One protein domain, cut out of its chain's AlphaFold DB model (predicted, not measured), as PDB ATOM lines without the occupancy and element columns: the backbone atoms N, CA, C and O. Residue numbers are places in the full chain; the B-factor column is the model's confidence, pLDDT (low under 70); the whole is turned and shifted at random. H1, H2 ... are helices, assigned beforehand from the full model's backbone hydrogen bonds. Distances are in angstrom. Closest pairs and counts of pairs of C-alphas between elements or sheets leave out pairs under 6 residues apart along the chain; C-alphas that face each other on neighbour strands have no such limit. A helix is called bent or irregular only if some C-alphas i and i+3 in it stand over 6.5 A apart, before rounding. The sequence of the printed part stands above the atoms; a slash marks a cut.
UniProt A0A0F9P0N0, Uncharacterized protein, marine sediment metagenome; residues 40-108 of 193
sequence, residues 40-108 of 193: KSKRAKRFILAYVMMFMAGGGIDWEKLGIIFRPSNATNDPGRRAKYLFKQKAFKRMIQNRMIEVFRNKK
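AT A GLANCE: This is residues 40 to 108 of the 193 residues of an uncharacterized protein of marine sediment metagenome (UniProt A0A0F9P0N0). Four helices make a small, elongated all-helix body with H1 in its middle: H4, the longest, crosses one side of H1, the short H2 folds back along another side of H1 as a hairpin, and H3 runs across H2. H3 and H4 meet in a corner at Gln 89, while the loop round Ala 75 and the tail at Lys 108 make the two ends of the longest axis. The printed part has 69 residues with four named helices, in the order H1, H2, H3, H4, and no named strand; the class is all helix. By its radius of gyration of the C-alphas, 12.2 A, it is compact, but its outline is elongated, spanning 42 by 27 by 19 A.

IN THESE COORDINATES: H4, residues 90 to 106, measures 24.7 A from first to last C-alpha, from C-alpha 90 at (109.496, 219.657, 143.100) to C-alpha 106 at (98.833, 197.667, 139.805). H1, residues 42 to 56, measures 21.2 A and begins with C-alpha 42 at (117.072, 206.967, 132.483). H3 holds residues 79 to 88 and measures 14.7 A. H2, residues 63 to 70, is 10.6 A long. No helix is bent or irregular.

HOW THE PARTS SIT: H4 touches H1 with residues 95 to 100 alone, and H1 meets this touch with residues 48 to 52 alone; the closest C-alphas, those of Ile 48 and Ile 96, are 6.2 A apart. The two run the same way at a steep tilt of 56 degrees. H1 and H2 touch and form a helical hairpin, with the C-alphas of Phe 47 and Phe 70 closest at 5.3 A. They run opposite ways at a shallow tilt of 32 degrees, only just short of steep. H2 also touches H3, about perpendicular at 83 degrees, with the C-alphas of Glu 64 and Gly 80 closest at 4.2 A. H3 and H4 are close but not clearly touching, about perpendicular at 86 degrees; their closest C-alphas, those of Phe 87 and Lys 93, are 6.3 A apart. H1 and H3 are near each other, with 5 pairs of C-alphas within 10 A. H2 and H4 are apart. The packing is mostly crossed, but only just: 1 of the 3 touching pairs is at a shallow tilt. In H1, H2, H3 and H4 every O i to N i+4 pair is within hydrogen-bond range.

THE WHOLE: The two C-alphas farthest apart, those of Ala 75 and Lys 108, are 42.1 A apart. The printed part, residues 40 to 108, has no cut. The link from H3 to H4 is tight, with 1 residue; those from H1 to H2 and from H2 to H3 are short, with 6 and 8 residues. Mean pLDDT of the printed part is 86.4, and residues 73 to 77 are under 70.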
ATOM      1  N   LYS A  40     113.624 213.442 132.824       88.69
ATOM      2  CA  LYS A  40     113.512 212.646 131.592       88.69
ATOM      3  C   LYS A  40     114.585 211.562 131.478       88.69
ATOM      4  O   LYS A  40     114.426 210.626 130.691       88.69
ATOM      5  N   SER A  41     115.673 211.672 132.238       90.69
ATOM      6  CA  SER A  41     116.827 210.789 132.125       90.69
ATOM      7  C   SER A  41     116.530 209.374 132.637       90.69
ATOM      8  O   SER A  41     115.756 209.154 133.573       90.69
ATOM      9  N   LYS A  42     117.189 208.370 132.039       92.19
ATOM     10  CA  LYS A  42     117.072 206.967 132.483       92.19
ATOM     11  C   LYS A  42     117.554 206.784 133.929       92.19
ATOM     12  O   LYS A  42     116.999 205.962 134.651       92.19
ATOM     13  N   ARG A  43     118.548 207.565 134.372       90.69
ATOM     14  CA  ARG A  43     119.065 207.518 135.751       90.69
ATOM     15  C   ARG A  43     118.048 208.019 136.778       90.69
ATOM     16  O   ARG A  43     117.882 207.370 137.804       90.69
ATOM     17  N   ALA A  44     117.310 209.092 136.478       91.88
ATOM     18  CA  ALA A  44     116.242 209.581 137.350       91.88
ATOM     19  C   ALA A  44     115.123 208.535 137.494       91.88
ATOM     20  O   ALA A  44     114.687 208.240 138.605       91.88
ATOM     21  N   LYS A  45     114.733 207.892 136.384       93.06
ATOM     22  CA  LYS A  45     113.754 206.789 136.389       93.06
ATOM     23  C   LYS A  45     114.205 205.605 137.252       93.06
ATOM     24  O   LYS A  45     113.422 205.120 138.061       93.06
ATOM     25  N   ARG A  46     115.464 205.167 137.120       92.88
ATOM     26  CA  ARG A  46     116.043 204.079 137.936       92.88
ATOM     27  C   ARG A  46     116.087 204.430 139.421       92.88
ATOM     28  O   ARG A  46     115.713 203.604 140.242       92.88
ATOM     29  N   PHE A  47     116.497 205.655 139.750       93.19
ATOM     30  CA  PHE A  47     116.520 206.156 141.123       93.19
ATOM     31  C   PHE A  47     115.138 206.087 141.780       93.19
ATOM     32  O   PHE A  47     115.003 205.568 142.883       93.19
ATOM     33  N   ILE A  48     114.100 206.555 141.086       93.06
ATOM     34  CA  ILE A  48     112.734 206.558 141.627       93.06
ATOM     35  C   ILE A  48     112.179 205.147 141.737       93.06
ATOM     36  O   ILE A  48     111.536 204.822 142.728       93.06
ATOM     37  N   LEU A  49     112.449 204.293 140.752       92.44
ATOM     38  CA  LEU A  49     112.053 202.892 140.813       92.44
ATOM     39  C   LEU A  49     112.669 202.202 142.037       92.44
ATOM     40  O   LEU A  49     111.941 201.560 142.789       92.44
ATOM     41  N   ALA A  50     113.969 202.390 142.273       92.50
ATOM     42  CA  ALA A  50     114.646 201.851 143.449       92.50
ATOM     43  C   ALA A  50     114.057 202.408 144.754       92.50
ATOM     44  O   ALA A  50     113.795 201.647 145.678       92.50
ATOM     45  N   TYR A  51     113.780 203.714 144.802       92.81
ATOM     46  CA  TYR A  51     113.149 204.352 145.958       92.81
ATOM     47  C   TYR A  51     111.780 203.742 146.275       92.81
ATOM     48  O   TYR A  51     111.518 203.380 147.417       92.81
ATOM     49  N   VAL A  52     110.920 203.585 145.265       90.75
ATOM     50  CA  VAL A  52     109.584 203.011 145.455       90.75
ATOM     51  C   VAL A  52     109.683 201.547 145.883       90.75
ATOM     52  O   VAL A  52     108.976 201.143 146.795       90.75
ATOM     53  N   MET A  53     110.589 200.754 145.304       89.38
ATOM     54  CA  MET A  53     110.798 199.366 145.739       89.38
ATOM     55  C   MET A  53     111.256 199.274 147.200       89.38
ATOM     56  O   MET A  53     110.710 198.471 147.950       89.38
ATOM     57  N   MET A  54     112.202 200.121 147.621       90.19
ATOM     58  CA  MET A  54     112.652 200.191 149.018       90.19
ATOM     59  C   MET A  54     111.523 200.620 149.958       90.19
ATOM     60  O   MET A  54     111.369 200.049 151.033       90.19
ATOM     61  N   PHE A  55     110.701 201.585 149.538       89.56
ATOM     62  CA  PHE A  55     109.538 202.025 150.302       89.56
ATOM     63  C   PHE A  55     108.526 200.888 150.503       89.56
ATOM     64  O   PHE A  55     108.084 200.649 151.621       89.56
ATOM     65  N   MET A  56     108.216 200.133 149.443       85.81
ATOM     66  CA  MET A  56     107.284 199.002 149.522       85.81
ATOM     67  C   MET A  56     107.828 197.820 150.333       85.81
ATOM     68  O   MET A  56     107.038 197.013 150.814       85.81
ATOM     69  N   ALA A  57     109.149 197.697 150.476       87.12
ATOM     70  CA  ALA A  57     109.781 196.640 151.261       87.12
ATOM     71  C   ALA A  57     109.723 196.886 152.782       87.12
ATOM     72  O   ALA A  57     110.044 195.985 153.549       87.12
ATOM     73  N   GLY A  58     109.354 198.092 153.239       83.88
ATOM     74  CA  GLY A  58     109.171 198.412 154.664       83.88
ATOM     75  C   GLY A  58     110.454 198.514 155.507       83.88
ATOM     76  O   GLY A  58     110.396 198.973 156.642       83.88
ATOM     77  N   GLY A  59     111.625 198.163 154.962       79.44
ATOM     78  CA  GLY A  59     112.913 198.114 155.677       79.44
ATOM     79  C   GLY A  59     113.639 199.453 155.876       79.44
ATOM     80  O   GLY A  59     114.832 199.465 156.167       79.44
ATOM     81  N   GLY A  60     112.953 200.585 155.697       83.62
ATOM     82  CA  GLY A  60     113.571 201.912 155.715       83.62
ATOM     83  C   GLY A  60     114.293 202.275 154.409       83.62
ATOM     84  O   GLY A  60     114.560 201.441 153.546       83.62
ATOM     85  N   ILE A  61     114.569 203.571 154.229       89.75
ATOM     86  CA  ILE A  61     115.142 204.109 152.986       89.75
ATOM     87  C   ILE A  61     116.654 204.280 153.138       89.75
ATOM     88  O   ILE A  61     117.118 205.160 153.867       89.75
ATOM     89  N   ASP A  62     117.417 203.486 152.388       91.19
ATOM     90  CA  ASP A  62     118.872 203.609 152.288       91.19
ATOM     91  C   ASP A  62     119.257 204.706 151.278       91.19
ATOM     92  O   ASP A  62     119.259 204.524 150.055       91.19
ATOM     93  N   TRP A  63     119.566 205.890 151.808       89.50
ATOM     94  CA  TRP A  63     119.895 207.067 151.004       89.50
ATOM     95  C   TRP A  63     121.223 206.940 150.254       89.50
ATOM     96  O   TRP A  63     121.382 207.559 149.199       89.50
ATOM     97  N   GLU A  64     122.173 206.165 150.774       90.06
ATOM     98  CA  GLU A  64     123.489 206.005 150.160       90.06
ATOM     99  C   GLU A  64     123.386 205.153 148.903       90.06
ATOM    100  O   GLU A  64     123.797 205.598 147.825       90.06
ATOM    101  N   LYS A  65     122.719 203.997 149.004       89.19
ATOM    102  CA  LYS A  65     122.448 203.133 147.846       89.19
ATOM    103  C   LYS A  65     121.683 203.878 146.758       89.19
ATOM    104  O   LYS A  65     122.033 203.788 145.582       89.19
ATOM    105  N   LEU A  66     120.686 204.677 147.134       90.75
ATOM    106  CA  LEU A  66     119.947 205.507 146.183       90.75
ATOM    107  C   LEU A  66     120.843 206.538 145.482       90.75
ATOM    108  O   LEU A  66     120.753 206.717 144.265       90.75
ATOM    109  N   GLY A  67     121.738 207.194 146.221       88.50
ATOM    110  CA  GLY A  67     122.704 208.132 145.651       88.50
ATOM    111  C   GLY A  67     123.645 207.479 144.634       88.50
ATOM    112  O   GLY A  67     123.907 208.073 143.582       88.50
ATOM    113  N   ILE A  68     124.087 206.249 144.915       90.12
ATOM    114  CA  ILE A  68     124.944 205.441 144.032       90.12
ATOM    115  C   ILE A  68     124.186 205.032 142.762       90.12
ATOM    116  O   ILE A  68     124.693 205.221 141.657       90.12
ATOM    117  N   ILE A  69     122.943 204.553 142.897       89.44
ATOM    118  CA  ILE A  69     122.083 204.182 141.758       89.44
ATOM    119  C   ILE A  69     121.864 205.377 140.823       89.44
ATOM    120  O   ILE A  69     121.862 205.226 139.598       89.44
ATOM    121  N   PHE A  70     121.685 206.577 141.383       88.19
ATOM    122  CA  PHE A  70     121.502 207.784 140.582       88.19
ATOM    123  C   PHE A  70     122.770 208.175 139.811       88.19
ATOM    124  O   PHE A  70     122.696 208.571 138.642       88.19
ATOM    125  N   ARG A  71     123.940 208.096 140.454       85.62
ATOM    126  CA  ARG A  71     125.225 208.386 139.815       85.62
ATOM    127  C   ARG A  71     126.339 207.543 140.456       85.62
ATOM    128  O   ARG A  71     126.776 207.901 141.549       85.62
ATOM    129  N   PRO A  72     126.883 206.535 139.749       78.19
ATOM    130  CA  PRO A  72     127.855 205.580 140.295       78.19
ATOM    131  C   PRO A  72     129.295 206.127 140.375       78.19
ATOM    132  O   PRO A  72     130.256 205.381 140.274       78.19
ATOM    133  N   SER A  73     129.477 207.444 140.496       69.44
ATOM    134  CA  SER A  73     130.806 208.064 140.493       69.44
ATOM    135  C   SER A  73     131.280 208.334 141.918       69.44
ATOM    136  O   SER A  73     130.635 209.098 142.638       69.44
ATOM    137  N   ASN A  74     132.453 207.787 142.250       58.66
ATOM    138  CA  ASN A  74     133.203 207.987 143.500       58.66
ATOM    139  C   ASN A  74     133.592 209.457 143.766       58.66
ATOM    140  O   ASN A  74     134.096 209.787 144.829       58.66
ATOM    141  N   ALA A  75     133.372 210.360 142.806       55.44
ATOM    142  CA  ALA A  75     133.868 211.734 142.833       55.44
ATOM    143  C   ALA A  75     132.955 212.720 143.583       55.44
ATOM    144  O   ALA A  75     132.974 213.920 143.316       55.44
ATOM    145  N   THR A  76     132.052 212.266 144.451       56.94
ATOM    146  CA  THR A  76     131.235 213.204 145.229       56.94
ATOM    147  C   THR A  76     131.068 212.711 146.639       56.94
ATOM    148  O   THR A  76     130.429 211.686 146.849       56.94
ATOM    149  N   ASN A  77     131.603 213.509 147.560       66.25
ATOM    150  CA  ASN A  77     131.834 213.168 148.956       66.25
ATOM    151  C   ASN A  77     130.625 212.629 149.731       66.25
ATOM    152  O   ASN A  77     130.859 212.007 150.747       66.25
ATOM    153  N   ASP A  78     129.376 212.775 149.262       83.25
ATOM    154  CA  ASP A  78     128.206 212.237 149.967       83.25
ATOM    155  C   ASP A  78     127.062 211.817 149.016       83.25
ATOM    156  O   ASP A  78     126.217 212.650 148.638       83.25
ATOM    157  N   PRO A  79     126.952 210.529 148.632       84.12
ATOM    158  CA  PRO A  79     125.830 210.039 147.827       84.12
ATOM    159  C   PRO A  79     124.479 210.215 148.543       84.12
ATOM    160  O   PRO A  79     123.500 210.630 147.911       84.12
ATOM    161  N   GLY A  80     124.427 210.010 149.863       87.06
ATOM    162  CA  GLY A  80     123.201 210.162 150.653       87.06
ATOM    163  C   GLY A  80     122.658 211.595 150.677       87.06
ATOM    164  O   GLY A  80     121.459 211.824 150.488       87.06
ATOM    165  N   ARG A  81     123.534 212.597 150.829       87.12
ATOM    166  CA  ARG A  81     123.136 214.016 150.822       87.12
ATOM    167  C   ARG A  81     122.554 214.427 149.473       87.12
ATOM    168  O   ARG A  81     121.558 215.151 149.419       87.12
ATOM    169  N   ARG A  82     123.131 213.924 148.381       86.94
ATOM    170  CA  ARG A  82     122.614 214.147 147.028       86.94
ATOM    171  C   ARG A  82     121.231 213.532 146.836       86.94
ATOM    172  O   ARG A  82     120.359 214.209 146.297       86.94
ATOM    173  N   ALA A  83     121.021 212.289 147.267       89.25
ATOM    174  CA  ALA A  83     119.716 211.635 147.164       89.25
ATOM    175  C   ALA A  83     118.635 212.441 147.904       89.25
ATOM    176  O   ALA A  83     117.588 212.750 147.334       89.25
ATOM    177  N   LYS A  84     118.939 212.897 149.128       90.31
ATOM    178  CA  LYS A  84     118.059 213.786 149.904       90.31
ATOM    179  C   LYS A  84     117.800 215.118 149.191       90.31
ATOM    180  O   LYS A  84     116.677 215.615 149.199       90.31
ATOM    181  N   TYR A  85     118.817 215.704 148.559       89.12
ATOM    182  CA  TYR A  85     118.666 216.941 147.789       89.12
ATOM    183  C   TYR A  85     117.764 216.759 146.562       89.12
ATOM    184  O   TYR A  85     116.877 217.581 146.336       89.12
ATOM    185  N   LEU A  86     117.940 215.670 145.806       88.44
ATOM    186  CA  LEU A  86     117.082 215.332 144.667       88.44
ATOM    187  C   LEU A  86     115.628 215.168 145.109       88.44
ATOM    188  O   LEU A  86     114.734 215.712 144.470       88.44
ATOM    189  N   PHE A  87     115.396 214.520 146.250       89.56
ATOM    190  CA  PHE A  87     114.058 214.326 146.808       89.56
ATOM    191  C   PHE A  87     113.348 215.638 147.180       89.56
ATOM    192  O   PHE A  87     112.123 215.743 147.114       89.56
ATOM    193  N   LYS A  88     114.101 216.681 147.550       89.31
ATOM    194  CA  LYS A  88     113.527 218.003 147.848       89.31
ATOM    195  C   LYS A  88     113.018 218.719 146.594       89.31
ATOM    196  O   LYS A  88     112.134 219.568 146.715       89.31
ATOM    197  N   GLN A  89     113.528 218.376 145.409       90.88
ATOM    198  CA  GLN A  89     113.151 219.036 144.162       90.88
ATOM    199  C   GLN A  89     111.700 218.729 143.781       90.88
ATOM    200  O   GLN A  89     111.295 217.569 143.703       90.88
ATOM    201  N   LYS A  90     110.922 219.777 143.468       89.06
ATOM    202  CA  LYS A  90     109.496 219.657 143.100       89.06
ATOM    203  C   LYS A  90     109.273 218.676 141.942       89.06
ATOM    204  O   LYS A  90     108.334 217.887 141.977       89.06
ATOM    205  N   ALA A  91     110.162 218.691 140.950       88.50
ATOM    206  CA  ALA A  91     110.060 217.828 139.778       88.50
ATOM    207  C   ALA A  91     110.220 216.333 140.126       88.50
ATOM    208  O   ALA A  91     109.469 215.500 139.623       88.50
ATOM    209  N   PHE A  92     111.129 215.995 141.049       89.94
ATOM    210  CA  PHE A  92     111.303 214.622 141.531       89.94
ATOM    211  C   PHE A  92     110.140 214.175 142.422       89.94
ATOM    212  O   PHE A  92     109.673 213.051 142.262       89.94
ATOM    213  N   LYS A  93     109.613 215.052 143.292       90.69
ATOM    214  CA  LYS A  93     108.423 214.747 144.114       90.69
ATOM    215  C   LYS A  93     107.223 214.336 143.260       90.69
ATOM    216  O   LYS A  93     106.622 213.300 143.521       90.69
ATOM    217  N   ARG A  94     106.930 215.101 142.202       90.69
ATOM    218  CA  ARG A  94     105.854 214.780 141.247       90.69
ATOM    219  C   ARG A  94     106.074 213.426 140.575       90.69
ATOM    220  O   ARG A  94     105.150 212.637 140.435       90.69
ATOM    221  N   MET A  95     107.312 213.133 140.186       89.81
ATOM    222  CA  MET A  95     107.641 211.867 139.535       89.81
ATOM    223  C   MET A  95     107.506 210.664 140.484       89.81
ATOM    224  O   MET A  95     107.058 209.602 140.058       89.81
ATOM    225  N   ILE A  96     107.838 210.831 141.768       91.31
ATOM    226  CA  ILE A  96     107.617 209.812 142.803       91.31
ATOM    227  C   ILE A  96     106.121 209.578 143.022       91.31
ATOM    228  O   ILE A  96     105.698 208.426 143.021       91.31
ATOM    229  N   GLN A  97     105.326 210.646 143.149       88.50
ATOM    230  CA  GLN A  97     103.869 210.554 143.302       88.50
ATOM    231  C   GLN A  97     103.235 209.775 142.147       88.50
ATOM    232  O   GLN A  97     102.539 208.792 142.384       88.50
ATOM    233  N   ASN A  98     103.555 210.138 140.902       90.62
ATOM    234  CA  ASN A  98     103.046 209.431 139.725       90.62
ATOM    235  C   ASN A  98     103.420 207.944 139.753       90.62
ATOM    236  O   ASN A  98     102.584 207.086 139.481       90.62
ATOM    237  N   ARG A  99     104.661 207.620 140.141       88.88
ATOM    238  CA  ARG A  99     105.110 206.227 140.204       88.88
ATOM    239  C   ARG A  99     104.448 205.441 141.336       88.88
ATOM    240  O   ARG A  99     104.177 204.259 141.158       88.88
ATOM    241  N   MET A 100     104.179 206.070 142.478       86.19
ATOM    242  CA  MET A 100     103.412 205.447 143.559       86.19
ATOM    243  C   MET A 100     101.978 205.162 143.120       86.19
ATOM    244  O   MET A 100     101.510 204.047 143.318       86.19
ATOM    245  N   ILE A 101     101.317 206.113 142.451       86.44
ATOM    246  CA  ILE A 101      99.968 205.920 141.896       86.44
ATOM    247  C   ILE A 101      99.949 204.733 140.927       86.44
ATOM    248  O   ILE A 101      99.071 203.881 141.019       86.44
ATOM    249  N   GLU A 102     100.934 204.624 140.031       87.44
ATOM    250  CA  GLU A 102     101.063 203.470 139.131       87.44
ATOM    251  C   GLU A 102     101.208 202.145 139.896       87.44
ATOM    252  O   GLU A 102     100.573 201.152 139.546       87.44
ATOM    253  N   VAL A 103     102.017 202.115 140.960       86.19
ATOM    254  CA  VAL A 103     102.197 200.910 141.784       86.19
ATOM    255  C   VAL A 103     100.921 200.550 142.546       86.19
ATOM    256  O   VAL A 103     100.564 199.374 142.589       86.19
ATOM    257  N   PHE A 104     100.211 201.529 143.106       82.06
ATOM    258  CA  PHE A 104      98.943 201.300 143.801       82.06
ATOM    259  C   PHE A 104      97.847 200.814 142.850       82.06
ATOM    260  O   PHE A 104      97.161 199.844 143.171       82.06
ATOM    261  N   ARG A 105      97.767 201.380 141.638       83.56
ATOM    262  CA  ARG A 105      96.880 200.883 140.572       83.56
ATOM    263  C   ARG A 105      97.173 199.426 140.226       83.56
ATOM    264  O   ARG A 105      96.249 198.623 140.156       83.56
ATOM    265  N   ASN A 106      98.446 199.055 140.084       84.25
ATOM    266  CA  ASN A 106      98.833 197.667 139.805       84.25
ATOM    267  C   ASN A 106      98.468 196.708 140.946       84.25
ATOM    268  O   ASN A 106      98.161 195.544 140.698       84.25
ATOM    269  N   LYS A 107      98.488 197.191 142.191       80.50
ATOM    270  CA  LYS A 107      98.078 196.429 143.376       80.50
ATOM    271  C   LYS A 107      96.566 196.440 143.629       80.50
ATOM    272  O   LYS A 107      96.140 195.837 144.606       80.50
ATOM    273  N   LYS A 108      95.771 197.080 142.761       80.88
ATOM    274  CA  LYS A 108      94.316 197.264 142.911       80.88
ATOM    275  C   LYS A 108      93.913 197.937 144.227       80.88
ATOM    276  O   LYS A 108      92.818 197.694 144.713       80.88
TER     277      LYS A 108